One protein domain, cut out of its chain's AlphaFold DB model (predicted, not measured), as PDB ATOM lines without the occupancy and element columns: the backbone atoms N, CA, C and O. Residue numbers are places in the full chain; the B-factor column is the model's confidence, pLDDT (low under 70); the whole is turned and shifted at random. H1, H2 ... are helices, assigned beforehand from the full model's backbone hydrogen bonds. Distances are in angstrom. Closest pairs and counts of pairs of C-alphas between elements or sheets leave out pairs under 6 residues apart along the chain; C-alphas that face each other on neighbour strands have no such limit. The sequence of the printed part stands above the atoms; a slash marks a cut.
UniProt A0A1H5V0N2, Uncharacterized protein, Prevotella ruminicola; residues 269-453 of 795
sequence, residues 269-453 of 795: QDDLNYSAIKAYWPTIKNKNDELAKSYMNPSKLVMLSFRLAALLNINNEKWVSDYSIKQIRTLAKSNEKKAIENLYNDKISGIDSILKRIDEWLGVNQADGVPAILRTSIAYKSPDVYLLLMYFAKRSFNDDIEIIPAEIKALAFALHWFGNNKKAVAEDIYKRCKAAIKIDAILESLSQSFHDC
ATOM      1  N   GLN A 269     194.354 143.864 145.293       76.75
ATOM      2  CA  GLN A 269     193.004 143.710 145.852       76.75
ATOM      3  C   GLN A 269     192.709 142.249 146.231       76.75
ATOM      4  O   GLN A 269     192.068 142.003 147.251       76.75
ATOM      5  N   ASP A 270     193.223 141.293 145.455       78.56
ATOM      6  CA  ASP A 270     193.086 139.860 145.720       78.56
ATOM      7  C   ASP A 270     193.811 139.456 147.008       78.56
ATOM      8  O   ASP A 270     193.263 138.707 147.817       78.56
ATOM      9  N   ASP A 271     195.004 140.010 147.248       77.62
ATOM     10  CA  ASP A 271     195.731 139.805 148.502       77.62
ATOM     11  C   ASP A 271     194.968 140.402 149.686       77.62
ATOM     12  O   ASP A 271     194.843 139.737 150.705       77.62
ATOM     13  N   LEU A 272     194.397 141.610 149.558       77.69
ATOM     14  CA  LEU A 272     193.575 142.215 150.618       77.69
ATOM     15  C   LEU A 272     192.326 141.380 150.927       77.69
ATOM     16  O   LEU A 272     191.988 141.169 152.095       77.69
ATOM     17  N   ASN A 273     191.650 140.880 149.891       83.62
ATOM     18  CA  ASN A 273     190.499 139.993 150.040       83.62
ATOM     19  C   ASN A 273     190.908 138.692 150.743       83.62
ATOM     20  O   ASN A 273     190.240 138.266 151.687       83.62
ATOM     21  N   TYR A 274     192.021 138.078 150.331       86.94
ATOM     22  CA  TYR A 274     192.492 136.843 150.949       86.94
ATOM     23  C   TYR A 274     192.961 137.055 152.388       86.94
ATOM     24  O   TYR A 274     192.673 136.243 153.266       86.94
ATOM     25  N   SER A 275     193.628 138.171 152.661       80.06
ATOM     26  CA  SER A 275     193.959 138.623 154.006       80.06
ATOM     27  C   SER A 275     192.713 138.665 154.887       80.06
ATOM     28  O   SER A 275     192.697 138.006 155.929       80.06
ATOM     29  N   ALA A 276     191.650 139.347 154.454       78.38
ATOM     30  CA  ALA A 276     190.392 139.379 155.198       78.38
ATOM     31  C   ALA A 276     189.832 137.963 155.431       78.38
ATOM     32  O   ALA A 276     189.451 137.624 156.549       78.38
ATOM     33  N   ILE A 277     189.853 137.093 154.414       85.31
ATOM     34  CA  ILE A 277     189.415 135.695 154.557       85.31
ATOM     35  C   ILE A 277     190.224 134.959 155.632       85.31
ATOM     36  O   ILE A 277     189.638 134.279 156.469       85.31
ATOM     37  N   LYS A 278     191.549 135.113 155.669       83.56
ATOM     38  CA  LYS A 278     192.405 134.465 156.676       83.56
ATOM     39  C   LYS A 278     192.086 134.909 158.106       83.56
ATOM     40  O   LYS A 278     192.239 134.105 159.019       83.56
ATOM     41  N   ALA A 279     191.612 136.141 158.297       77.00
ATOM     42  CA  ALA A 279     191.179 136.628 159.606       77.00
ATOM     43  C   ALA A 279     189.882 135.943 160.080       77.00
ATOM     44  O   ALA A 279     189.773 135.552 161.239       77.00
ATOM     45  N   TYR A 280     188.909 135.746 159.185       80.69
ATOM     46  CA  TYR A 280     187.616 135.143 159.541       80.69
ATOM     47  C   TYR A 280     187.589 133.599 159.459       80.69
ATOM     48  O   TYR A 280     186.761 132.975 160.137       80.69
ATOM     49  N   TRP A 281     188.481 132.988 158.664       86.19
ATOM     50  CA  TRP A 281     188.624 131.541 158.424       86.19
ATOM     51  C   TRP A 281     190.088 131.060 158.561       86.19
ATOM     52  O   TRP A 281     190.692 130.599 157.584       86.19
ATOM     53  N   PRO A 282     190.685 131.107 159.764       77.31
ATOM     54  CA  PRO A 282     192.099 130.761 159.960       77.31
ATOM     55  C   PRO A 282     192.437 129.308 159.580       77.31
ATOM     56  O   PRO A 282     193.540 129.023 159.115       77.31
ATOM     57  N   THR A 283     191.479 128.385 159.703       81.88
ATOM     58  CA  THR A 283     191.650 126.956 159.388       81.88
ATOM     59  C   THR A 283     191.778 126.662 157.891       81.88
ATOM     60  O   THR A 283     192.327 125.626 157.519       81.88
ATOM     61  N   ILE A 284     191.313 127.566 157.019       88.44
ATOM     62  CA  ILE A 284     191.332 127.374 155.560       88.44
ATOM     63  C   ILE A 284     192.718 127.648 154.972       88.44
ATOM     64  O   ILE A 284     193.101 127.005 153.992       88.44
ATOM     65  N   LYS A 285     193.487 128.566 155.575       85.88
ATOM     66  CA  LYS A 285     194.749 129.090 155.030       85.88
ATOM     67  C   LYS A 285     195.687 127.984 154.543       85.88
ATOM     68  O   LYS A 285     195.999 127.931 153.361       85.88
ATOM     69  N   ASN A 286     196.113 127.099 155.445       85.19
ATOM     70  CA  ASN A 286     197.169 126.130 155.142       85.19
ATOM     71  C   ASN A 286     196.751 125.152 154.042       85.19
ATOM     72  O   ASN A 286     197.547 124.835 153.164       85.19
ATOM     73  N   LYS A 287     195.487 124.712 154.052       90.69
ATOM     74  CA  LYS A 287     194.969 123.817 153.015       90.69
ATOM     75  C   LYS A 287     194.845 124.530 151.668       90.69
ATOM     76  O   LYS A 287     195.193 123.942 150.650       90.69
ATOM     77  N   ASN A 288     194.380 125.779 151.650       93.31
ATOM     78  CA  ASN A 288     194.295 126.574 150.427       93.31
ATOM     79  C   ASN A 288     195.679 126.847 149.824       93.31
ATOM     80  O   ASN A 288     195.867 126.596 148.641       93.31
ATOM     81  N   ASP A 289     196.635 127.314 150.634       88.69
ATOM     82  CA  ASP A 289     198.005 127.613 150.195       88.69
ATOM     83  C   ASP A 289     198.688 126.371 149.607       88.69
ATOM     84  O   ASP A 289     199.338 126.458 148.567       88.69
ATOM     85  N   GLU A 290     198.511 125.209 150.243       90.06
ATOM     86  CA  GLU A 290     199.107 123.958 149.770       90.06
ATOM     87  C   GLU A 290     198.501 123.489 148.446       90.06
ATOM     88  O   GLU A 290     199.237 123.154 147.521       90.06
ATOM     89  N   LEU A 291     197.170 123.510 148.322       93.19
ATOM     90  CA  LEU A 291     196.504 123.130 147.077       93.19
ATOM     91  C   LEU A 291     196.887 124.091 145.949       93.19
ATOM     92  O   LEU A 291     197.309 123.655 144.882       93.19
ATOM     93  N   ALA A 292     196.814 125.397 146.201       91.81
ATOM     94  CA  ALA A 292     197.079 126.457 145.235       91.81
ATOM     95  C   ALA A 292     198.413 126.291 144.482       91.81
ATOM     96  O   ALA A 292     198.446 126.516 143.271       91.81
ATOM     97  N   LYS A 293     199.468 125.788 145.140       87.56
ATOM     98  CA  LYS A 293     200.788 125.517 144.531       87.56
ATOM     99  C   LYS A 293     200.726 124.771 143.195       87.56
ATOM    100  O   LYS A 293     201.571 125.022 142.344       87.56
ATOM    101  N   SER A 294     199.753 123.876 143.019       87.62
ATOM    102  CA  SER A 294     199.615 123.055 141.807       87.62
ATOM    103  C   SER A 294     198.521 123.538 140.861       87.62
ATOM    104  O   SER A 294     198.274 122.872 139.866       87.62
ATOM    105  N   TYR A 295     197.822 124.640 141.177       90.88
ATOM    106  CA  TYR A 295     196.655 125.072 140.407       90.88
ATOM    107  C   TYR A 295     196.653 126.549 140.001       90.88
ATOM    108  O   TYR A 295     196.394 126.859 138.835       90.88
ATOM    109  N   MET A 296     196.879 127.463 140.944       91.12
ATOM    110  CA  MET A 296     196.786 128.918 140.754       91.12
ATOM    111  C   MET A 296     197.246 129.660 142.016       91.12
ATOM    112  O   MET A 296     197.454 129.050 143.053       91.12
ATOM    113  N   ASN A 297     197.314 130.994 141.990       87.25
ATOM    114  CA  ASN A 297     197.606 131.768 143.201       87.25
ATOM    115  C   ASN A 297     196.580 131.488 144.335       87.25
ATOM    116  O   ASN A 297     195.376 131.435 144.049       87.25
ATOM    117  N   PRO A 298     197.012 131.373 145.611       89.69
ATOM    118  CA  PRO A 298     196.124 131.141 146.752       89.69
ATOM    119  C   PRO A 298     194.915 132.080 146.842       89.69
ATOM    120  O   PRO A 298     193.817 131.628 147.172       89.69
ATOM    121  N   SER A 299     195.083 133.366 146.517       89.12
ATOM    122  CA  SER A 299     193.995 134.352 146.562       89.12
ATOM    123  C   SER A 299     192.914 134.096 145.504       89.12
ATOM    124  O   SER A 299     191.730 134.337 145.751       89.12
ATOM    125  N   LYS A 300     193.286 133.531 144.349       91.19
ATOM    126  CA  LYS A 300     192.331 133.127 143.308       91.19
ATOM    127  C   LYS A 300     191.574 131.865 143.701       91.19
ATOM    128  O   LYS A 300     190.348 131.839 143.593       91.19
ATOM    129  N   LEU A 301     192.275 130.842 144.201       95.06
ATOM    130  CA  LEU A 301     191.639 129.576 144.586       95.06
ATOM    131  C   LEU A 301     190.591 129.786 145.682       95.06
ATOM    132  O   LEU A 301     189.471 129.272 145.584       95.06
ATOM    133  N   VAL A 302     190.919 130.580 146.702       94.31
ATOM    134  CA  VAL A 302     189.983 130.853 147.794       94.31
ATOM    135  C   VAL A 302     188.763 131.636 147.304       94.31
ATOM    136  O   VAL A 302     187.642 131.318 147.697       94.31
ATOM    137  N   MET A 303     188.945 132.597 146.389       94.62
ATOM    138  CA  MET A 303     187.838 133.374 145.833       94.62
ATOM    139  C   MET A 303     186.895 132.482 145.021       94.62
ATOM    140  O   MET A 303     185.680 132.510 145.229       94.62
ATOM    141  N   LEU A 304     187.441 131.614 144.163       96.75
ATOM    142  CA  LEU A 304     186.653 130.619 143.432       96.75
ATOM    143  C   LEU A 304     185.942 129.644 144.377       96.75
ATOM    144  O   LEU A 304     184.788 129.297 144.138       96.75
ATOM    145  N   SER A 305     186.581 129.253 145.480       96.00
ATOM    146  CA  SER A 305     185.973 128.382 146.494       96.00
ATOM    147  C   SER A 305     184.764 129.037 147.168       96.00
ATOM    148  O   SER A 305     183.746 128.382 147.382       96.00
ATOM    149  N   PHE A 306     184.847 130.333 147.477       94.88
ATOM    150  CA  PHE A 306     183.737 131.093 148.064       94.88
ATOM    151  C   PHE A 306     182.587 131.245 147.069       94.88
ATOM    152  O   PHE A 306     181.426 131.023 147.418       94.88
ATOM    153  N   ARG A 307     182.905 131.570 145.812       95.75
ATOM    154  CA  ARG A 307     181.913 131.652 144.733       95.75
ATOM    155  C   ARG A 307     181.231 130.305 144.512       95.75
ATOM    156  O   ARG A 307     180.010 130.258 144.414       95.75
ATOM    157  N   LEU A 308     181.992 129.210 144.525       96.50
ATOM    158  CA  LEU A 308     181.452 127.855 144.442       96.50
ATOM    159  C   LEU A 308     180.505 127.558 145.610       96.50
ATOM    160  O   LEU A 308     179.397 127.087 145.375       96.50
ATOM    161  N   ALA A 309     180.904 127.855 146.850       94.00
ATOM    162  CA  ALA A 309     180.057 127.627 148.022       94.00
ATOM    163  C   ALA A 309     178.693 128.330 147.897       94.00
ATOM    164  O   ALA A 309     177.667 127.751 148.249       94.00
ATOM    165  N   ALA A 310     178.668 129.539 147.332       93.12
ATOM    166  CA  ALA A 310     177.431 130.261 147.064       93.12
ATOM    167  C   ALA A 310     176.616 129.670 145.900       93.12
ATOM    168  O   ALA A 310     175.397 129.564 146.015       93.12
ATOM    169  N   LEU A 311     177.263 129.220 144.818       93.44
ATOM    170  CA  LEU A 311     176.586 128.552 143.693       93.44
ATOM    171  C   LEU A 311     175.918 127.225 144.085       93.44
ATOM    172  O   LEU A 311     174.956 126.815 143.433       93.44
ATOM    173  N   LEU A 312     176.422 126.560 145.130       90.88
ATOM    174  CA  LEU A 312     175.863 125.321 145.682       90.88
ATOM    175  C   LEU A 312     174.646 125.556 146.591       90.88
ATOM    176  O   LEU A 312     173.972 124.595 146.961       90.88
ATOM    177  N   ASN A 313     174.344 126.804 146.957       85.56
ATOM    178  CA  ASN A 313     173.120 127.118 147.684       85.56
ATOM    179  C   ASN A 313     171.915 126.950 146.746       85.56
ATOM    180  O   ASN A 313     171.827 127.608 145.712       85.56
ATOM    181  N   ILE A 314     170.960 126.097 147.123       76.69
ATOM    182  CA  ILE A 314     169.773 125.770 146.313       76.69
ATOM    183  C   ILE A 314     168.967 127.035 145.957       76.69
ATOM    184  O   ILE A 314     168.451 127.154 144.842       76.69
ATOM    185  N   ASN A 315     168.938 128.014 146.866       81.00
ATOM    186  CA  ASN A 315     168.222 129.280 146.689       81.00
ATOM    187  C   ASN A 315     168.974 130.290 145.806       81.00
ATOM    188  O   ASN A 315     168.428 131.341 145.482       81.00
ATOM    189  N   ASN A 316     170.225 130.017 145.423       83.56
ATOM    190  CA  ASN A 316     170.981 130.911 144.557       83.56
ATOM    191  C   ASN A 316     170.576 130.717 143.091       83.56
ATOM    192  O   ASN A 316     170.678 129.621 142.542       83.56
ATOM    193  N   GLU A 317     170.139 131.786 142.436       77.62
ATOM    194  CA  GLU A 317     169.744 131.769 141.017       77.62
ATOM    195  C   GLU A 317     170.725 132.517 140.111       77.62
ATOM    196  O   GLU A 317     170.588 132.498 138.888       77.62
ATOM    197  N   LYS A 318     171.721 133.188 140.695       89.31
ATOM    198  CA  LYS A 318     172.597 134.110 139.972       89.31
ATOM    199  C   LYS A 318     174.027 133.612 139.943       89.31
ATOM    200  O   LYS A 318     174.527 133.054 140.918       89.31
ATOM    201  N   TRP A 319     174.708 133.870 138.835       94.56
ATOM    202  CA  TRP A 319     176.142 133.646 138.767       94.56
ATOM    203  C   TRP A 319     176.871 134.590 139.728       94.56
ATOM    204  O   TRP A 319     176.649 135.804 139.738       94.56
ATOM    205  N   VAL A 320     177.734 134.027 140.567       93.31
ATOM    206  CA  VAL A 320     178.374 134.761 141.660       93.31
ATOM    207  C   VAL A 320     179.675 135.372 141.150       93.31
ATOM    208  O   VAL A 320     180.527 134.662 140.617       93.31
ATOM    209  N   SER A 321     179.819 136.691 141.300       91.94
ATOM    210  CA  SER A 321     181.059 137.427 141.000       91.94
ATOM    211  C   SER A 321     181.994 137.443 142.215       91.94
ATOM    212  O   SER A 321     181.595 137.026 143.301       91.94
ATOM    213  N   ASP A 322     183.224 137.924 142.046       90.38
ATOM    214  CA  ASP A 322     184.180 138.019 143.152       90.38
ATOM    215  C   ASP A 322     183.644 138.895 144.294       90.38
ATOM    216  O   ASP A 322     182.999 139.926 144.083       90.38
ATOM    217  N   TYR A 323     183.912 138.459 145.522       89.69
ATOM    218  CA  TYR A 323     183.446 139.132 146.721       89.69
ATOM    219  C   TYR A 323     184.359 140.296 147.103       89.69
ATOM    220  O   TYR A 323     185.578 140.163 147.201       89.69
ATOM    221  N   SER A 324     183.746 141.433 147.416       87.69
ATOM    222  CA  SER A 324     184.410 142.520 148.135       87.69
ATOM    223  C   SER A 324     184.657 142.149 149.603       87.69
ATOM    224  O   SER A 324     183.927 141.343 150.181       87.69
ATOM    225  N   ILE A 325     185.611 142.824 150.256       82.81
ATOM    226  CA  ILE A 325     185.884 142.682 151.702       82.81
ATOM    227  C   ILE A 325     184.603 142.825 152.542       82.81
ATOM    228  O   ILE A 325     184.382 142.062 153.481       82.81
ATOM    229  N   LYS A 326     183.721 143.768 152.180       85.12
ATOM    230  CA  LYS A 326     182.439 143.966 152.869       85.12
ATOM    231  C   LYS A 326     181.570 142.709 152.805       85.12
ATOM    232  O   LYS A 326     181.029 142.294 153.823       85.12
ATOM    233  N   GLN A 327     181.459 142.090 151.629       89.81
ATOM    234  CA  GLN A 327     180.677 140.865 151.462       89.81
ATOM    235  C   GLN A 327     181.330 139.670 152.164       89.81
ATOM    236  O   GLN A 327     180.622 138.896 152.799       89.81
ATOM    237  N   ILE A 328     182.662 139.552 152.121       88.56
ATOM    238  CA  ILE A 328     183.418 138.523 152.861       88.56
ATOM    239  C   ILE A 328     183.084 138.591 154.356       88.56
ATOM    240  O   ILE A 328     182.789 137.572 154.978       88.56
ATOM    241  N   ARG A 329     183.043 139.796 154.929       83.62
ATOM    242  CA  ARG A 329     182.656 139.992 156.330       83.62
ATOM    243  C   ARG A 329     181.213 139.593 156.610       83.62
ATOM    244  O   ARG A 329     180.940 138.973 157.633       83.62
ATOM    245  N   THR A 330     180.285 139.944 155.722       88.69
ATOM    246  CA  THR A 330     178.886 139.519 155.854       88.69
ATOM    247  C   THR A 330     178.783 137.994 155.860       88.69
ATOM    248  O   THR A 330     178.126 137.441 156.740       88.69
ATOM    249  N   LEU A 331     179.504 137.311 154.962       89.00
ATOM    250  CA  LEU A 331     179.555 135.846 154.918       89.00
ATOM    251  C   LEU A 331     180.107 135.249 156.221       89.00
ATOM    252  O   LEU A 331     179.566 134.268 156.728       89.00
ATOM    253  N   ALA A 332     181.129 135.867 156.817       86.50
ATOM    254  CA  ALA A 332     181.722 135.402 158.073       86.50
ATOM    255  C   ALA A 332     180.743 135.418 159.262       86.50
ATOM    256  O   ALA A 332     180.897 134.621 160.188       86.50
ATOM    257  N   LYS A 333     179.742 136.310 159.234       86.19
ATOM    258  CA  LYS A 333     178.692 136.449 160.262       86.19
ATOM    259  C   LYS A 333     177.450 135.581 159.984       86.19
ATOM    260  O   LYS A 333     176.502 135.611 160.762       86.19
ATOM    261  N   SER A 334     177.436 134.839 158.878       86.06
ATOM    262  CA  SER A 334     176.267 134.114 158.365       86.06
ATOM    263  C   SER A 334     176.433 132.589 158.442       86.06
ATOM    264  O   SER A 334     177.494 132.081 158.816       86.06
ATOM    265  N   ASN A 335     175.392 131.833 158.076       82.50
ATOM    266  CA  ASN A 335     175.444 130.364 158.070       82.50
ATOM    267  C   ASN A 335     176.386 129.820 156.977       82.50
ATOM    268  O   ASN A 335     176.879 128.693 157.079       82.50
ATOM    269  N   GLU A 336     176.695 130.638 155.971       85.31
ATOM    270  CA  GLU A 336     177.601 130.360 154.862       85.31
ATOM    271  C   GLU A 336     179.031 130.080 155.336       85.31
ATOM    272  O   GLU A 336     179.744 129.306 154.696       85.31
ATOM    273  N   LYS A 337     179.436 130.618 156.496       88.56
ATOM    274  CA  LYS A 337     180.745 130.334 157.102       88.56
ATOM    275  C   LYS A 337     181.003 128.830 157.230       88.56
ATOM    276  O   LYS A 337     182.057 128.365 156.796       88.56
ATOM    277  N   LYS A 338     180.030 128.069 157.747       88.19
ATOM    278  CA  LYS A 338     180.144 126.608 157.902       88.19
ATOM    279  C   LYS A 338     180.158 125.884 156.558       88.19
ATOM    280  O   LYS A 338     180.866 124.897 156.410       88.19
ATOM    281  N   ALA A 339     179.390 126.361 155.576       88.81
ATOM    282  CA  ALA A 339     179.366 125.761 154.242       88.81
ATOM    283  C   ALA A 339     180.744 125.850 153.563       88.81
ATOM    284  O   ALA A 339     181.218 124.868 152.992       88.81
ATOM    285  N   ILE A 340     181.414 126.996 153.697       92.19
ATOM    286  CA  ILE A 340     182.774 127.215 153.189       92.19
ATOM    287  C   ILE A 340     183.784 126.327 153.932       92.19
ATOM    288  O   ILE A 340     184.599 125.663 153.295       92.19
ATOM    289  N   GLU A 341     183.721 126.258 155.265       91.94
ATOM    290  CA  GLU A 341     184.597 125.376 156.055       91.94
ATOM    291  C   GLU A 341     184.416 123.901 155.668       91.94
ATOM    292  O   GLU A 341     185.397 123.182 155.472       91.94
ATOM    293  N   ASN A 342     183.174 123.455 155.483       91.12
ATOM    294  CA  ASN A 342     182.865 122.097 155.040       91.12
ATOM    295  C   ASN A 342     183.435 121.805 153.649       91.12
ATOM    296  O   ASN A 342     183.967 120.720 153.431       91.12
ATOM    297  N   LEU A 343     183.388 122.769 152.725       93.31
ATOM    298  CA  LEU A 343     183.953 122.618 151.383       93.31
ATOM    299  C   LEU A 343     185.474 122.374 151.413       93.31
ATOM    300  O   LEU A 343     185.997 121.644 150.571       93.31
ATOM    301  N   TYR A 344     186.181 122.928 152.402       94.06
ATOM    302  CA  TYR A 344     187.600 122.640 152.623       94.06
ATOM    303  C   TYR A 344     187.834 121.357 153.420       94.06
ATOM    304  O   TYR A 344     188.811 120.666 153.152       94.06
ATOM    305  N   ASN A 345     186.984 121.012 154.382       92.19
ATOM    306  CA  ASN A 345     187.225 119.881 155.286       92.19
ATOM    307  C   ASN A 345     186.744 118.528 154.744       92.19
ATOM    308  O   ASN A 345     187.259 117.489 155.162       92.19
ATOM    309  N   ASP A 346     185.799 118.526 153.808       92.75
ATOM    310  CA  ASP A 346     185.284 117.315 153.172       92.75
ATOM    311  C   ASP A 346     186.399 116.571 152.409       92.75
ATOM    312  O   ASP A 346     187.112 117.143 151.581       92.75
ATOM    313  N   LYS A 347     186.563 115.280 152.713       91.12
ATOM    314  CA  LYS A 347     187.570 114.398 152.100       91.12
ATOM    315  C   LYS A 347     187.077 113.711 150.829       91.12
ATOM    316  O   LYS A 347     187.897 113.227 150.058       91.12
ATOM    317  N   ILE A 348     185.765 113.626 150.635       92.00
ATOM    318  CA  ILE A 348     185.152 112.935 149.499       92.00
ATOM    319  C   ILE A 348     184.949 113.935 148.370       92.00
ATOM    320  O   ILE A 348     185.442 113.719 147.267       92.00
ATOM    321  N   SER A 349     184.288 115.057 148.664       93.88
ATOM    322  CA  SER A 349     183.875 116.037 147.653       93.88
ATOM    323  C   SER A 349     184.321 117.472 147.966       93.88
ATOM    324  O   SER A 349     183.703 118.438 147.515       93.88
ATOM    325  N   GLY A 350     185.369 117.643 148.777       96.00
ATOM    326  CA  GLY A 350     185.952 118.956 149.073       96.00
ATOM    327  C   GLY A 350     186.848 119.502 147.955       96.00
ATOM    328  O   GLY A 350     187.047 118.845 146.934       96.00
ATOM    329  N   ILE A 351     187.422 120.697 148.158       97.19
ATOM    330  CA  ILE A 351     188.246 121.405 147.151       97.19
ATOM    331  C   ILE A 351     189.362 120.526 146.566       97.19
ATOM    332  O   ILE A 351     189.551 120.530 145.358       97.19
ATOM    333  N   ASP A 352     190.064 119.742 147.386       96.69
ATOM    334  CA  ASP A 352     191.127 118.844 146.905       96.69
ATOM    335  C   ASP A 352     190.600 117.824 145.874       96.69
ATOM    336  O   ASP A 352     191.120 117.726 144.763       96.69
ATOM    337  N   SER A 353     189.505 117.126 146.196       97.62
ATOM    338  CA  SER A 353     188.864 116.166 145.287       97.62
ATOM    339  C   SER A 353     188.304 116.832 144.030       97.62
ATOM    340  O   SER A 353     188.384 116.263 142.946       97.62
ATOM    341  N   ILE A 354     187.754 118.043 144.161       98.12
ATOM    342  CA  ILE A 354     187.245 118.838 143.033       98.12
ATOM    343  C   ILE A 354     188.378 119.164 142.057       98.12
ATOM    344  O   ILE A 354     188.229 118.941 140.859       98.12
ATOM    345  N   LEU A 355     189.508 119.671 142.556       97.62
ATOM    346  CA  LEU A 355     190.653 120.042 141.723       97.62
ATOM    347  C   LEU A 355     191.267 118.812 141.037       97.62
ATOM    348  O   LEU A 355     191.489 118.839 139.829       97.62
ATOM    349  N   LYS A 356     191.418 117.697 141.764       96.94
ATOM    350  CA  LYS A 356     191.860 116.411 141.195       96.94
ATOM    351  C   LYS A 356     190.919 115.901 140.104       96.94
ATOM    352  O   LYS A 356     191.382 115.473 139.054       96.94
ATOM    353  N   ARG A 357     189.601 116.002 140.308       97.38
ATOM    354  CA  ARG A 357     188.595 115.628 139.300       97.38
ATOM    355  C   ARG A 357     188.705 116.482 138.035       97.38
ATOM    356  O   ARG A 357     188.533 115.964 136.936       97.38
ATOM    357  N   ILE A 358     189.012 117.775 138.169       97.88
ATOM    358  CA  ILE A 358     189.273 118.648 137.014       97.88
ATOM    359  C   ILE A 358     190.532 118.186 136.271       97.88
ATOM    360  O   ILE A 358     190.493 118.085 135.046       97.88
ATOM    361  N   ASP A 359     191.616 117.856 136.973       96.56
ATOM    362  CA  ASP A 359     192.840 117.333 136.349       96.56
ATOM    363  C   ASP A 359     192.604 116.011 135.620       96.56
ATOM    364  O   ASP A 359     193.071 115.845 134.491       96.56
ATOM    365  N   GLU A 360     191.827 115.103 136.215       96.31
ATOM    366  CA  GLU A 360     191.383 113.855 135.587       96.31
ATOM    367  C   GLU A 360     190.601 114.135 134.296       96.31
ATOM    368  O   GLU A 360     190.910 113.574 133.241       96.31
ATOM    369  N   TRP A 361     189.616 115.037 134.349       97.06
ATOM    370  CA  TRP A 361     188.808 115.402 133.185       97.06
ATOM    371  C   TRP A 361     189.618 116.065 132.086       97.06
ATOM    372  O   TRP A 361     189.438 115.731 130.917       97.06
ATOM    373  N   LEU A 362     190.527 116.972 132.439       96.62
ATOM    374  CA  LEU A 362     191.418 117.631 131.490       96.62
ATOM    375  C   LEU A 362     192.535 116.688 131.009       96.62
ATOM    376  O   LEU A 362     193.065 116.878 129.914       96.62
ATOM    377  N   GLY A 363     192.808 115.595 131.721       94.69
ATOM    378  CA  GLY A 363     193.890 114.661 131.419       94.69
ATOM    379  C   GLY A 363     195.253 115.322 131.592       94.69
ATOM    380  O   GLY A 363     196.084 115.254 130.687       94.69
ATOM    381  N   VAL A 364     195.437 116.025 132.707       91.19
ATOM    382  CA  VAL A 364     196.720 116.623 133.102       91.19
ATOM    383  C   VAL A 364     197.660 115.499 133.567       91.19
ATOM    384  O   VAL A 364     197.196 114.452 134.015       91.19
ATOM    385  N   ASN A 365     198.977 115.691 133.444       76.19
ATOM    386  CA  ASN A 365     200.023 114.726 133.844       76.19
ATOM    387  C   ASN A 365     200.148 113.463 132.965       76.19
ATOM    388  O   ASN A 365     200.660 112.437 133.409       76.19
ATOM    389  N   GLN A 366     199.707 113.527 131.710       85.88
ATOM    390  CA  GLN A 366     199.953 112.484 130.707       85.88
ATOM    391  C   GLN A 366     200.842 113.060 129.601       85.88
ATOM    392  O   GLN A 366     200.679 114.229 129.262       85.88
ATOM    393  N   ALA A 367     201.731 112.259 129.000       85.50
ATOM    394  CA  ALA A 367     202.615 112.729 127.924       85.50
ATOM    395  C   ALA A 367     201.817 113.397 126.787       85.50
ATOM    396  O   ALA A 367     202.054 114.554 126.455       85.50
ATOM    397  N   ASP A 368     200.766 112.735 126.295       90.12
ATOM    398  CA  ASP A 368     199.848 113.282 125.280       90.12
ATOM    399  C   ASP A 368     198.631 114.019 125.874       90.12
ATOM    400  O   ASP A 368     197.661 114.313 125.166       90.12
ATOM    401  N   GLY A 369     198.667 114.297 127.177       92.56
ATOM    402  CA  GLY A 369     197.629 114.991 127.929       92.56
ATOM    403  C   GLY A 369     197.680 116.508 127.787       92.56
ATOM    404  O   GLY A 369     198.530 117.073 127.102       92.56
ATOM    405  N   VAL A 370     196.754 117.192 128.457       96.00
ATOM    406  CA  VAL A 370     196.753 118.661 128.511       96.00
ATOM    407  C   VAL A 370     197.952 119.128 129.348       96.00
ATOM    408  O   VAL A 370     198.052 118.724 130.508       96.00
ATOM    409  N   PRO A 371     198.834 119.996 128.817       94.56
ATOM    410  CA  PRO A 371     199.916 120.571 129.608       94.56
ATOM    411  C   PRO A 371     199.393 121.363 130.810       94.56
ATOM    412  O   PRO A 371     198.424 122.119 130.680       94.56
ATOM    413  N   ALA A 372     200.061 121.251 131.964       92.88
ATOM    414  CA  ALA A 372     199.659 121.926 133.205       92.88
ATOM    415  C   ALA A 372     199.516 123.453 133.030       92.88
ATOM    416  O   ALA A 372     198.564 124.057 133.522       92.88
ATOM    417  N   ILE A 373     200.376 124.060 132.203       91.69
ATOM    418  CA  ILE A 373     200.283 125.464 131.772       91.69
ATOM    419  C   ILE A 373     198.900 125.835 131.210       91.69
ATOM    420  O   ILE A 373     198.399 126.920 131.498       91.69
ATOM    421  N   LEU A 374     198.252 124.959 130.437       95.12
ATOM    422  CA  LEU A 374     196.937 125.247 129.857       95.12
ATOM    423  C   LEU A 374     195.826 125.148 130.905       95.12
ATOM    424  O   LEU A 374     194.925 125.984 130.912       95.12
ATOM    425  N   ARG A 375     195.924 124.199 131.845       95.12
ATOM    426  CA  ARG A 375     195.042 124.151 133.024       95.12
ATOM    427  C   ARG A 375     195.166 125.442 133.842       95.12
ATOM    428  O   ARG A 375     194.148 126.059 134.162       95.12
ATOM    429  N   THR A 376     196.391 125.885 134.138       93.19
ATOM    430  CA  THR A 376     196.636 127.153 134.850       93.19
ATOM    431  C   THR A 376     196.136 128.352 134.054       93.19
ATOM    432  O   THR A 376     195.568 129.278 134.634       93.19
ATOM    433  N   SER A 377     196.274 128.338 132.725       94.06
ATOM    434  CA  SER A 377     195.758 129.410 131.871       94.06
ATOM    435  C   SER A 377     194.237 129.535 131.965       94.06
ATOM    436  O   SER A 377     193.734 130.650 132.116       94.06
ATOM    437  N   ILE A 378     193.497 128.418 131.976       96.94
ATOM    438  CA  ILE A 378     192.042 128.434 132.192       96.94
ATOM    439  C   ILE A 378     191.724 129.056 133.554       96.94
ATOM    440  O   ILE A 378     190.931 129.992 133.617       96.94
ATOM    441  N   ALA A 379     192.383 128.610 134.626       94.50
ATOM    442  CA  ALA A 379     192.177 129.163 135.966       94.50
ATOM    443  C   ALA A 379     192.470 130.673 136.050       94.50
ATOM    444  O   ALA A 379     191.753 131.417 136.722       94.50
ATOM    445  N   TYR A 380     193.515 131.145 135.367       90.44
ATOM    446  CA  TYR A 380     193.969 132.529 135.470       90.44
ATOM    447  C   TYR A 380     193.229 133.490 134.533       90.44
ATOM    448  O   TYR A 380     192.826 134.566 134.982       90.44
ATOM    449  N   LYS A 381     193.082 133.126 133.251       93.69
ATOM    450  CA  LYS A 381     192.501 133.966 132.184       93.69
ATOM    451  C   LYS A 381     191.005 133.731 131.971       93.69
ATOM    452  O   LYS A 381     190.351 134.552 131.334       93.69
ATOM    453  N   SER A 382     190.469 132.617 132.466       97.00
ATOM    454  CA  SER A 382     189.051 132.256 132.364       97.00
ATOM    455  C   SER A 382     188.490 131.761 133.708       97.00
ATOM    456  O   SER A 382     187.957 130.650 133.768       97.00
ATOM    457  N   PRO A 383     188.569 132.561 134.789       96.38
ATOM    458  CA  PRO A 383     188.152 132.127 136.124       96.38
ATOM    459  C   PRO A 383     186.690 131.661 136.175       96.38
ATOM    460  O   PRO A 383     186.390 130.710 136.886       96.38
ATOM    461  N   ASP A 384     185.789 132.254 135.384       98.12
ATOM    462  CA  ASP A 384     184.392 131.803 135.291       98.12
ATOM    463  C   ASP A 384     184.247 130.414 134.648       98.12
ATOM    464  O   ASP A 384     183.428 129.609 135.087       98.12
ATOM    465  N   VAL A 385     185.085 130.088 133.658       98.56
ATOM    466  CA  VAL A 385     185.126 128.740 133.066       98.56
ATOM    467  C   VAL A 385     185.653 127.747 134.096       98.56
ATOM    468  O   VAL A 385     185.080 126.675 134.266       98.56
ATOM    469  N   TYR A 386     186.707 128.105 134.834       98.50
ATOM    470  CA  TYR A 386     187.238 127.238 135.885       98.50
ATOM    471  C   TYR A 386     186.233 127.044 137.033       98.50
ATOM    472  O   TYR A 386     186.075 125.930 137.525       98.50
ATOM    473  N   LEU A 387     185.483 128.086 137.410       98.56
ATOM    474  CA  LEU A 387     184.397 127.991 138.389       98.56
ATOM    475  C   LEU A 387     183.285 127.039 137.929       98.56
ATOM    476  O   LEU A 387     182.789 126.251 138.732       98.56
ATOM    477  N   LEU A 388     182.917 127.082 136.645       98.56
ATOM    478  CA  LEU A 388     181.947 126.152 136.065       98.56
ATOM    479  C   LEU A 388     182.444 124.701 136.165       98.56
ATOM    480  O   LEU A 388     181.688 123.822 136.575       98.56
ATOM    481  N   LEU A 389     183.728 124.459 135.873       98.62
ATOM    482  CA  LEU A 389     184.347 123.139 136.048       98.62
ATOM    483  C   LEU A 389     184.333 122.691 137.511       98.62
ATOM    484  O   LEU A 389     184.005 121.540 137.788       98.62
ATOM    485  N   MET A 390     184.626 123.593 138.453       98.56
ATOM    486  CA  MET A 390     184.546 123.299 139.888       98.56
ATOM    487  C   MET A 390     183.118 122.946 140.322       98.56
ATOM    488  O   MET A 390     182.929 122.022 141.115       98.56
ATOM    489  N   TYR A 391     182.112 123.638 139.783       97.38
ATOM    490  CA  TYR A 391     180.701 123.339 140.029       97.38
ATOM    491  C   TYR A 391     180.310 121.954 139.496       97.38
ATOM    492  O   TYR A 391     179.756 121.148 140.247       97.38
ATOM    493  N   PHE A 392     180.665 121.630 138.248       97.88
ATOM    494  CA  PHE A 392     180.422 120.301 137.674       97.88
ATOM    495  C   PHE A 392     181.140 119.205 138.461       97.88
ATOM    496  O   PHE A 392     180.528 118.193 138.798       97.88
ATOM    497  N   ALA A 393     182.411 119.416 138.815       97.75
ATOM    498  CA  ALA A 393     183.200 118.464 139.592       97.75
ATOM    499  C   ALA A 393     182.555 118.193 140.949       97.75
ATOM    500  O   ALA A 393     182.349 117.031 141.294       97.75
ATOM    501  N   LYS A 394     182.136 119.234 141.678       96.62
ATOM    502  CA  LYS A 394     181.425 119.073 142.952       96.62
ATOM    503  C   LYS A 394     180.129 118.277 142.802       96.62
ATOM    504  O   LYS A 394     179.885 117.385 143.610       96.62
ATOM    505  N   ARG A 395     179.313 118.573 141.786       94.56
ATOM    506  CA  ARG A 395     178.058 117.844 141.546       94.56
ATOM    507  C   ARG A 395     178.285 116.385 141.163       94.56
ATOM    508  O   ARG A 395     177.571 115.530 141.661       94.56
ATOM    509  N   SER A 396     179.340 116.088 140.405       95.56
ATOM    510  CA  SER A 396     179.677 114.723 139.969       95.56
ATOM    511  C   SER A 396     179.998 113.726 141.093       95.56
ATOM    512  O   SER A 396     180.149 112.538 140.828       95.56
ATOM    513  N   PHE A 397     180.158 114.189 142.338       94.19
ATOM    514  CA  PHE A 397     180.324 113.312 143.502       94.19
ATOM    515  C   PHE A 397     178.998 112.893 144.145       94.19
ATOM    516  O   PHE A 397     178.979 111.911 144.880       94.19
ATOM    517  N   ASN A 398     177.921 113.644 143.904       86.69
ATOM    518  CA  ASN A 398     176.624 113.452 144.557       86.69
ATOM    519  C   ASN A 398     175.509 113.102 143.568       86.69
ATOM    520  O   ASN A 398     174.533 112.470 143.960       86.69
ATOM    521  N   ASP A 399     175.672 113.508 142.310       87.25
ATOM    522  CA  ASP A 399     174.684 113.370 141.254       87.25
ATOM    523  C   ASP A 399     175.274 112.584 140.081       87.25
ATOM    524  O   ASP A 399     176.450 112.749 139.734       87.25
ATOM    525  N   ASP A 400     174.426 111.810 139.408       80.00
ATOM    526  CA  ASP A 400     174.746 111.273 138.092       80.00
ATOM    527  C   ASP A 400     174.694 112.417 137.068       80.00
ATOM    528  O   ASP A 400     173.638 112.994 136.797       80.00
ATOM    529  N   ILE A 401     175.856 112.779 136.522       92.38
ATOM    530  CA  ILE A 401     175.961 113.773 135.449       92.38
ATOM    531  C   ILE A 401     175.926 113.067 134.088       92.38
ATOM    532  O   ILE A 401     176.602 112.062 133.885       92.38
ATOM    533  N   GLU A 402     175.167 113.604 133.131       92.50
ATOM    534  CA  GLU A 402     174.978 112.999 131.798       92.50
ATOM    535  C   GLU A 402     176.043 113.462 130.779       92.50
ATOM    536  O   GLU A 402     175.840 113.366 129.570       92.50
ATOM    537  N   ILE A 403     177.169 114.003 131.250       94.81
ATOM    538  CA  ILE A 403     178.271 114.501 130.417       94.81
ATOM    539  C   ILE A 403     179.550 113.704 130.694       94.81
ATOM    540  O   ILE A 403     179.901 113.449 131.848       94.81
ATOM    541  N   ILE A 404     180.275 113.322 129.639       94.81
ATOM    542  CA  ILE A 404     181.505 112.522 129.761       94.81
ATOM    543  C   ILE A 404     182.765 113.402 129.869       94.81
ATOM    544  O   ILE A 404     182.774 114.538 129.387       94.81
ATOM    545  N   PRO A 405     183.892 112.888 130.412       95.25
ATOM    546  CA  PRO A 405     185.132 113.660 130.554       95.25
ATOM    547  C   PRO A 405     185.623 114.340 129.267       95.25
ATOM    548  O   PRO A 405     186.108 115.469 129.308       95.25
ATOM    549  N   ALA A 406     185.464 113.684 128.111       95.69
ATOM    550  CA  ALA A 406     185.851 114.252 126.820       95.69
ATOM    551  C   ALA A 406     185.027 115.502 126.452       95.69
ATOM    552  O   ALA A 406     185.586 116.464 125.933       95.69
ATOM    553  N   GLU A 407     183.728 115.518 126.756       97.50
ATOM    554  CA  GLU A 407     182.838 116.661 126.513       97.50
ATOM    555  C   GLU A 407     183.117 117.806 127.493       97.50
ATOM    556  O   GLU A 407     183.122 118.967 127.094       97.50
ATOM    557  N   ILE A 408     183.430 117.498 128.757       97.88
ATOM    558  CA  ILE A 408     183.841 118.506 129.751       97.88
ATOM    559  C   ILE A 408     185.143 119.183 129.314       97.88
ATOM    560  O   ILE A 408     185.255 120.410 129.336       97.88
ATOM    561  N   LYS A 409     186.126 118.385 128.879       97.94
ATOM    562  CA  LYS A 409     187.396 118.888 128.349       97.94
ATOM    563  C   LYS A 409     187.169 119.758 127.113       97.94
ATOM    564  O   LYS A 409     187.708 120.862 127.039       97.94
ATOM    565  N   ALA A 410     186.342 119.294 126.177       98.19
ATOM    566  CA  ALA A 410     185.950 120.060 125.001       98.19
ATOM    567  C   ALA A 410     185.308 121.400 125.387       98.19
ATOM    568  O   ALA A 410     185.678 122.430 124.829       98.19
ATOM    569  N   LEU A 411     184.405 121.404 126.373       98.44
ATOM    570  CA  LEU A 411     183.700 122.600 126.830       98.44
ATOM    571  C   LEU A 411     184.670 123.612 127.437       98.44
ATOM    572  O   LEU A 411     184.638 124.786 127.074       98.44
ATOM    573  N   ALA A 412     185.567 123.154 128.313       98.56
ATOM    574  CA  ALA A 412     186.569 124.001 128.950       98.56
ATOM    575  C   ALA A 412     187.376 124.794 127.912       98.56
ATOM    576  O   ALA A 412     187.483 126.018 127.999       98.56
ATOM    577  N   PHE A 413     187.893 124.101 126.895       98.50
ATOM    578  CA  PHE A 413     188.713 124.715 125.854       98.50
ATOM    579  C   PHE A 413     187.897 125.493 124.819       98.50
ATOM    580  O   PHE A 413     188.350 126.544 124.371       98.50
ATOM    581  N   ALA A 414     186.676 125.059 124.501       97.69
ATOM    582  CA  ALA A 414     185.760 125.810 123.646       97.69
ATOM    583  C   ALA A 414     185.476 127.204 124.229       97.69
ATOM    584  O   ALA A 414     185.663 128.215 123.551       97.69
ATOM    585  N   LEU A 415     185.108 127.273 125.512       98.38
ATOM    586  CA  LEU A 415     184.854 128.544 126.195       98.38
ATOM    587  C   LEU A 415     186.137 129.355 126.397       98.38
ATOM    588  O   LEU A 415     186.127 130.580 126.272       98.38
ATOM    589  N   HIS A 416     187.254 128.695 126.714       98.19
ATOM    590  CA  HIS A 416     188.525 129.374 126.950       98.19
ATOM    591  C   HIS A 416     189.084 130.043 125.689       98.19
ATOM    592  O   HIS A 416     189.501 131.201 125.775       98.19
ATOM    593  N   TRP A 417     189.047 129.357 124.543       97.81
ATOM    594  CA  TRP A 417     189.636 129.835 123.289       97.81
ATOM    595  C   TRP A 417     188.691 130.663 122.416       97.81
ATOM    596  O   TRP A 417     189.147 131.570 121.723       97.81
ATOM    597  N   PHE A 418     187.386 130.379 122.432       97.38
ATOM    598  CA  PHE A 418     186.436 131.021 121.513       97.38
ATOM    599  C   PHE A 418     185.422 131.935 122.206       97.38
ATOM    600  O   PHE A 418     184.688 132.648 121.522       97.38
ATOM    601  N   GLY A 419     185.365 131.941 123.541       97.00
ATOM    602  CA  GLY A 419     184.453 132.797 124.298       97.00
ATOM    603  C   GLY A 419     184.866 134.269 124.253       97.00
ATOM    604  O   GLY A 419     185.924 134.636 124.769       97.00
ATOM    605  N   ASN A 420     183.998 135.118 123.699       95.62
ATOM    606  CA  ASN A 420     184.108 136.577 123.765       95.62
ATOM    607  C   ASN A 420     183.655 137.095 125.137       95.62
ATOM    608  O   ASN A 420     184.321 137.937 125.733       95.62
ATOM    609  N   ASN A 421     182.570 136.530 125.676       97.25
ATOM    610  CA  ASN A 421     182.057 136.823 127.013       97.25
ATOM    611  C   ASN A 421     181.908 135.530 127.821       97.25
ATOM    612  O   ASN A 421     180.827 134.972 127.997       97.25
ATOM    613  N   LYS A 422     183.043 135.042 128.323       96.88
ATOM    614  CA  LYS A 422     183.154 133.748 129.012       96.88
ATOM    615  C   LYS A 422     182.261 133.650 130.251       96.88
ATOM    616  O   LYS A 422     181.759 132.572 130.552       96.88
ATOM    617  N   LYS A 423     182.047 134.774 130.942       97.12
ATOM    618  CA  LYS A 423     181.153 134.867 132.100       97.12
ATOM    619  C   LYS A 423     179.695 134.657 131.700       97.12
ATOM    620  O   LYS A 423     179.027 133.856 132.340       97.12
ATOM    621  N   ALA A 424     179.222 135.332 130.648       97.25
ATOM    622  CA  ALA A 424     177.841 135.183 130.183       97.25
ATOM    623  C   ALA A 424     177.536 133.741 129.756       97.25
ATOM    624  O   ALA A 424     176.515 133.191 130.163       97.25
ATOM    625  N   VAL A 425     178.454 133.099 129.023       97.25
ATOM    626  CA  VAL A 425     178.270 131.696 128.615       97.25
ATOM    627  C   VAL A 425     178.274 130.757 129.826       97.25
ATOM    628  O   VAL A 425     177.407 129.898 129.941       97.25
ATOM    629  N   ALA A 426     179.211 130.927 130.767       97.62
ATOM    630  CA  ALA A 426     179.251 130.106 131.979       97.62
ATOM    631  C   ALA A 426     177.988 130.274 132.844       97.62
ATOM    632  O   ALA A 426     177.481 129.295 133.391       97.62
ATOM    633  N   GLU A 427     177.461 131.497 132.933       96.88
ATOM    634  CA  GLU A 427     176.216 131.802 133.636       96.88
ATOM    635  C   GLU A 427     174.998 131.129 132.987       96.88
ATOM    636  O   GLU A 427     174.186 130.543 133.707       96.88
ATOM    637  N   ASP A 428     174.864 131.178 131.660       95.56
ATOM    638  CA  ASP A 428     173.757 130.519 130.955       95.56
ATOM    639  C   ASP A 428     173.829 128.990 131.095       95.56
ATOM    640  O   ASP A 428     172.836 128.351 131.459       95.56
ATOM    641  N   ILE A 429     175.024 128.403 130.945       96.31
ATOM    642  CA  ILE A 429     175.234 126.967 131.180       96.31
ATOM    643  C   ILE A 429     174.852 126.593 132.615       96.31
ATOM    644  O   ILE A 429     174.146 125.605 132.822       96.31
ATOM    645  N   TYR A 430     175.281 127.371 133.614       95.50
ATOM    646  CA  TYR A 430     174.922 127.136 135.014       95.50
ATOM    647  C   TYR A 430     173.408 127.152 135.228       95.50
ATOM    648  O   TYR A 430     172.880 126.232 135.854       95.50
ATOM    649  N   LYS A 431     172.703 128.154 134.685       93.94
ATOM    650  CA  LYS A 431     171.241 128.268 134.807       93.94
ATOM    651  C   LYS A 431     170.541 127.041 134.230       93.94
ATOM    652  O   LYS A 431     169.705 126.444 134.906       93.94
ATOM    653  N   ARG A 432     170.930 126.620 133.024       92.38
ATOM    654  CA  ARG A 432     170.337 125.462 132.332       92.38
ATOM    655  C   ARG A 432     170.700 124.127 132.987       92.38
ATOM    656  O   ARG A 432     169.882 123.213 133.005       92.38
ATOM    657  N   CYS A 433     171.887 124.025 133.585       92.81
ATOM    658  CA  CYS A 433     172.372 122.810 134.249       92.81
ATOM    659  C   CYS A 433     172.068 122.749 135.758       92.81
ATOM    660  O   CYS A 433     172.527 121.829 136.440       92.81
ATOM    661  N   LYS A 434     171.313 123.711 136.314       89.75
ATOM    662  CA  LYS A 434     171.034 123.778 137.759       89.75
ATOM    663  C   LYS A 434     170.235 122.570 138.255       89.75
ATOM    664  O   LYS A 434     170.533 122.051 139.326       89.75
ATOM    665  N   ALA A 435     169.260 122.085 137.485       89.81
ATOM    666  CA  ALA A 435     168.498 120.885 137.842       89.81
ATOM    667  C   ALA A 435     169.324 119.607 137.607       89.81
ATOM    668  O   ALA A 435     169.587 118.852 138.542       89.81
ATOM    669  N   ALA A 436     169.813 119.423 136.381       92.94
ATOM    670  CA  ALA A 436     170.662 118.307 135.981       92.94
ATOM    671  C   ALA A 436     171.717 118.784 134.979       92.94
ATOM    672  O   ALA A 436     171.417 119.598 134.105       92.94
ATOM    673  N   ILE A 437     172.940 118.265 135.085       95.50
ATOM    674  CA  ILE A 437     174.011 118.566 134.129       95.50
ATOM    675  C   ILE A 437     173.837 117.637 132.927       95.50
ATOM    676  O   ILE A 437     174.141 116.447 133.015       95.50
ATOM    677  N   LYS A 438     173.335 118.195 131.821       94.69
ATOM    678  CA  LYS A 438     173.034 117.470 130.582       94.69
ATOM    679  C   LYS A 438     173.742 118.085 129.391       94.69
ATOM    680  O   LYS A 438     173.824 119.307 129.278       94.69
ATOM    681  N   ILE A 439     174.192 117.235 128.474       94.56
ATOM    682  CA  ILE A 439     174.862 117.689 127.256       94.56
ATOM    683  C   ILE A 439     173.939 118.541 126.373       94.56
ATOM    684  O   ILE A 439     174.375 119.579 125.888       94.56
ATOM    685  N   ASP A 440     172.657 118.193 126.243       93.00
ATOM    686  CA  ASP A 440     171.709 118.954 125.414       93.00
ATOM    687  C   ASP A 440     171.521 120.391 125.918       93.00
ATOM    688  O   ASP A 440     171.536 121.331 125.127       93.00
ATOM    689  N   ALA A 441     171.455 120.576 127.241       93.38
ATOM    690  CA  ALA A 441     171.369 121.894 127.868       93.38
ATOM    691  C   ALA A 441     172.612 122.759 127.579       93.38
ATOM    692  O   ALA A 441     172.506 123.970 127.380       93.38
ATOM    693  N   ILE A 442     173.794 122.136 127.531       95.56
ATOM    694  CA  ILE A 442     175.056 122.801 127.183       95.56
ATOM    695  C   ILE A 442     175.087 123.152 125.693       95.56
ATOM    696  O   ILE A 442     175.473 124.263 125.340       95.56
ATOM    697  N   LEU A 443     174.672 122.237 124.815       94.12
ATOM    698  CA  LEU A 443     174.637 122.465 123.368       94.12
ATOM    699  C   LEU A 443     173.660 123.588 122.997       94.12
ATOM    700  O   LEU A 443     174.007 124.447 122.188       94.12
ATOM    701  N   GLU A 444     172.492 123.633 123.637       92.31
ATOM    702  CA  GLU A 444     171.521 124.717 123.471       92.31
ATOM    703  C   GLU A 444     172.083 126.061 123.961       92.31
ATOM    704  O   GLU A 444     171.949 127.079 123.282       92.31
ATOM    705  N   SER A 445     172.784 126.061 125.103       94.12
ATOM    706  CA  SER A 445     173.470 127.249 125.630       94.12
ATOM    707  C   SER A 445     174.552 127.768 124.681       94.12
ATOM    708  O   SER A 445     174.648 128.972 124.431       94.12
ATOM    709  N   LEU A 446     175.349 126.868 124.095       94.81
ATOM    710  CA  LEU A 446     176.339 127.227 123.079       94.81
ATOM    711  C   LEU A 446     175.662 127.796 121.829       94.81
ATOM    712  O   LEU A 446     176.135 128.801 121.303       94.81
ATOM    713  N   SER A 447     174.540 127.212 121.392       93.50
ATOM    714  CA  SER A 447     173.751 127.751 120.279       93.50
ATOM    715  C   SER A 447     173.278 129.174 120.547       93.50
ATOM    716  O   SER A 447     173.455 130.044 119.694       93.50
ATOM    717  N   GLN A 448     172.698 129.419 121.723       93.75
ATOM    718  CA  GLN A 448     172.262 130.756 122.123       93.75
ATOM    719  C   GLN A 448     173.451 131.719 122.237       93.75
ATOM    720  O   GLN A 448     173.372 132.876 121.847       93.75
ATOM    721  N   SER A 449     174.600 131.227 122.688       95.31
ATOM    722  CA  SER A 449     175.809 132.037 122.815       95.31
ATOM    723  C   SER A 449     176.417 132.450 121.470       95.31
ATOM    724  O   SER A 449     177.068 133.493 121.424       95.31
ATOM    725  N   PHE A 450     176.246 131.674 120.388       93.19
ATOM    726  CA  PHE A 450     176.613 132.142 119.039       93.19
ATOM    727  C   PHE A 450     175.717 133.295 118.605       93.19
ATOM    728  O   PHE A 450     176.224 134.300 118.110       93.19
ATOM    729  N   HIS A 451     174.411 133.150 118.841       93.81
ATOM    730  CA  HIS A 451     173.411 134.165 118.535       93.81
ATOM    731  C   HIS A 451     173.723 135.476 119.256       93.81
ATOM    732  O   HIS A 451     173.830 136.519 118.622       93.81
ATOM    733  N   ASP A 452     174.003 135.402 120.554       93.44
ATOM    734  CA  ASP A 452     174.310 136.568 121.387       93.44
ATOM    735  C   ASP A 452     175.758 137.073 121.213       93.44
ATOM    736  O   ASP A 452     176.228 137.911 121.982       93.44
ATOM    737  N   CYS A 453     176.517 136.520 120.258       92.06
ATOM    738  CA  CYS A 453     177.930 136.824 120.010       92.06
ATOM    739  C   CYS A 453     178.867 136.622 121.225       92.06
ATOM    740  O   CYS A 453     180.023 137.068 121.222       92.06
TER     741      CYS A 453
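AT A GLANCE: This is residues 269 to 453 of the 795 residues of an uncharacterized protein of Prevotella ruminicola (UniProt A0A1H5V0N2). Two groups of helices meet across H3 and H8, the two helices nearest the middle: H1, H2 and H5 pack round H3 on one side, with H4 outside on H1, while two helical hairpins, H8 with H9 and H10 with H11, pack together on the other side. H6 crosses H8 and reaches the beginning of H9, and H7 makes a corner with H8. The printed part has 185 residues with eleven named helices, H1 to H11 in order along the chain, and no named strand; the class is all helix. It is compact, with a radius of gyration of the C-alphas of 15.9 A and spans of 43 by 39 by 31 A.

IN THESE COORDINATES: Start with the two longest helices, each of 14 residues. Find C-alpha 298 at (196.124, 131.141, 146.752); from there H3 runs 19.9 A to residue 311. H9 covers residues 405 to 418, 19.6 A. Before H3, look for H1 at residues 269 to 280, 17.0 A, beginning with C-alpha 269 at (193.004, 143.710, 145.852), and H2 at 285 to 292. After H3 you reach H4 at 325 to 332, H5 at 336 to 345, H6 at 351 to 362, 16.4 A, H7 at 372 to 381, and H8 at 383 to 395, 18.3 A. Beyond H9 read H10 at 422 to 432, 15.6 A, and H11 at 439 to 451, 18.7 A, ending with C-alpha 451 at (173.411, 134.165, 118.535).

HOW THE PARTS SIT: Begin at H3, which touches H8 at a steep tilt of 56 degrees; the closest C-alphas, those of Leu 304 and Leu 387, are 6.1 A apart. With residues 298 to 303 alone H3 touches H1, closest at Ser 299 and Tyr 274, 5.3 A between C-alphas. H2 touches H3 about perpendicular, at 82 degrees, with the C-alphas of Ala 292 and Pro 298 closest at 5.0 A. H5 touches H3 at 60 degrees, a steep tilt, with C-alphas 309 and 340 closest at 5.9 A. Farther out, H4 touches H1 at a shallow tilt of 26 degrees, the same way, closest at the C-alphas of Asn 273 and Ile 325, 5.6 A. Now turn to H8, the hub, touching five helices. H8 and H9 form a hairpin at a shallow tilt of 16 degrees, opposite ways, with C-alphas 385 and 412 closest at 6.4 A. H10 touches H8 at 25 degrees, a shallow tilt, the same way, closest at C-alphas 384 and 423, 5.5 A. H10 and H11 form the other hairpin, at a steep tilt of 43 degrees, closest at C-alphas 429 and 442, 5.8 A. H6 touches H8 about perpendicular, at 76 degrees, closest at C-alphas 354 and 393, 5.3 A. H6 also touches H9, closest at C-alphas 361 and 405, 4.8 A. H7 and H8 touch only at the corner, closest at C-alphas 379 and 386, 5.3 A. H9 and H11 are near each other; H8 and H11, for instance, are apart. In each of the eleven helices every O i to N i+4 pair is within hydrogen-bond range.

THE WHOLE: The two C-alphas farthest apart, those of Lys 333 and Asp 368, are 47.0 A from each other. The printed part has no cut. The link from H3 to H4, residues 312 to 324, is long; the others are tight or short. The mean pLDDT of the printed part is 91.9, and no printed residue is under 70; H1 has a mean of 81.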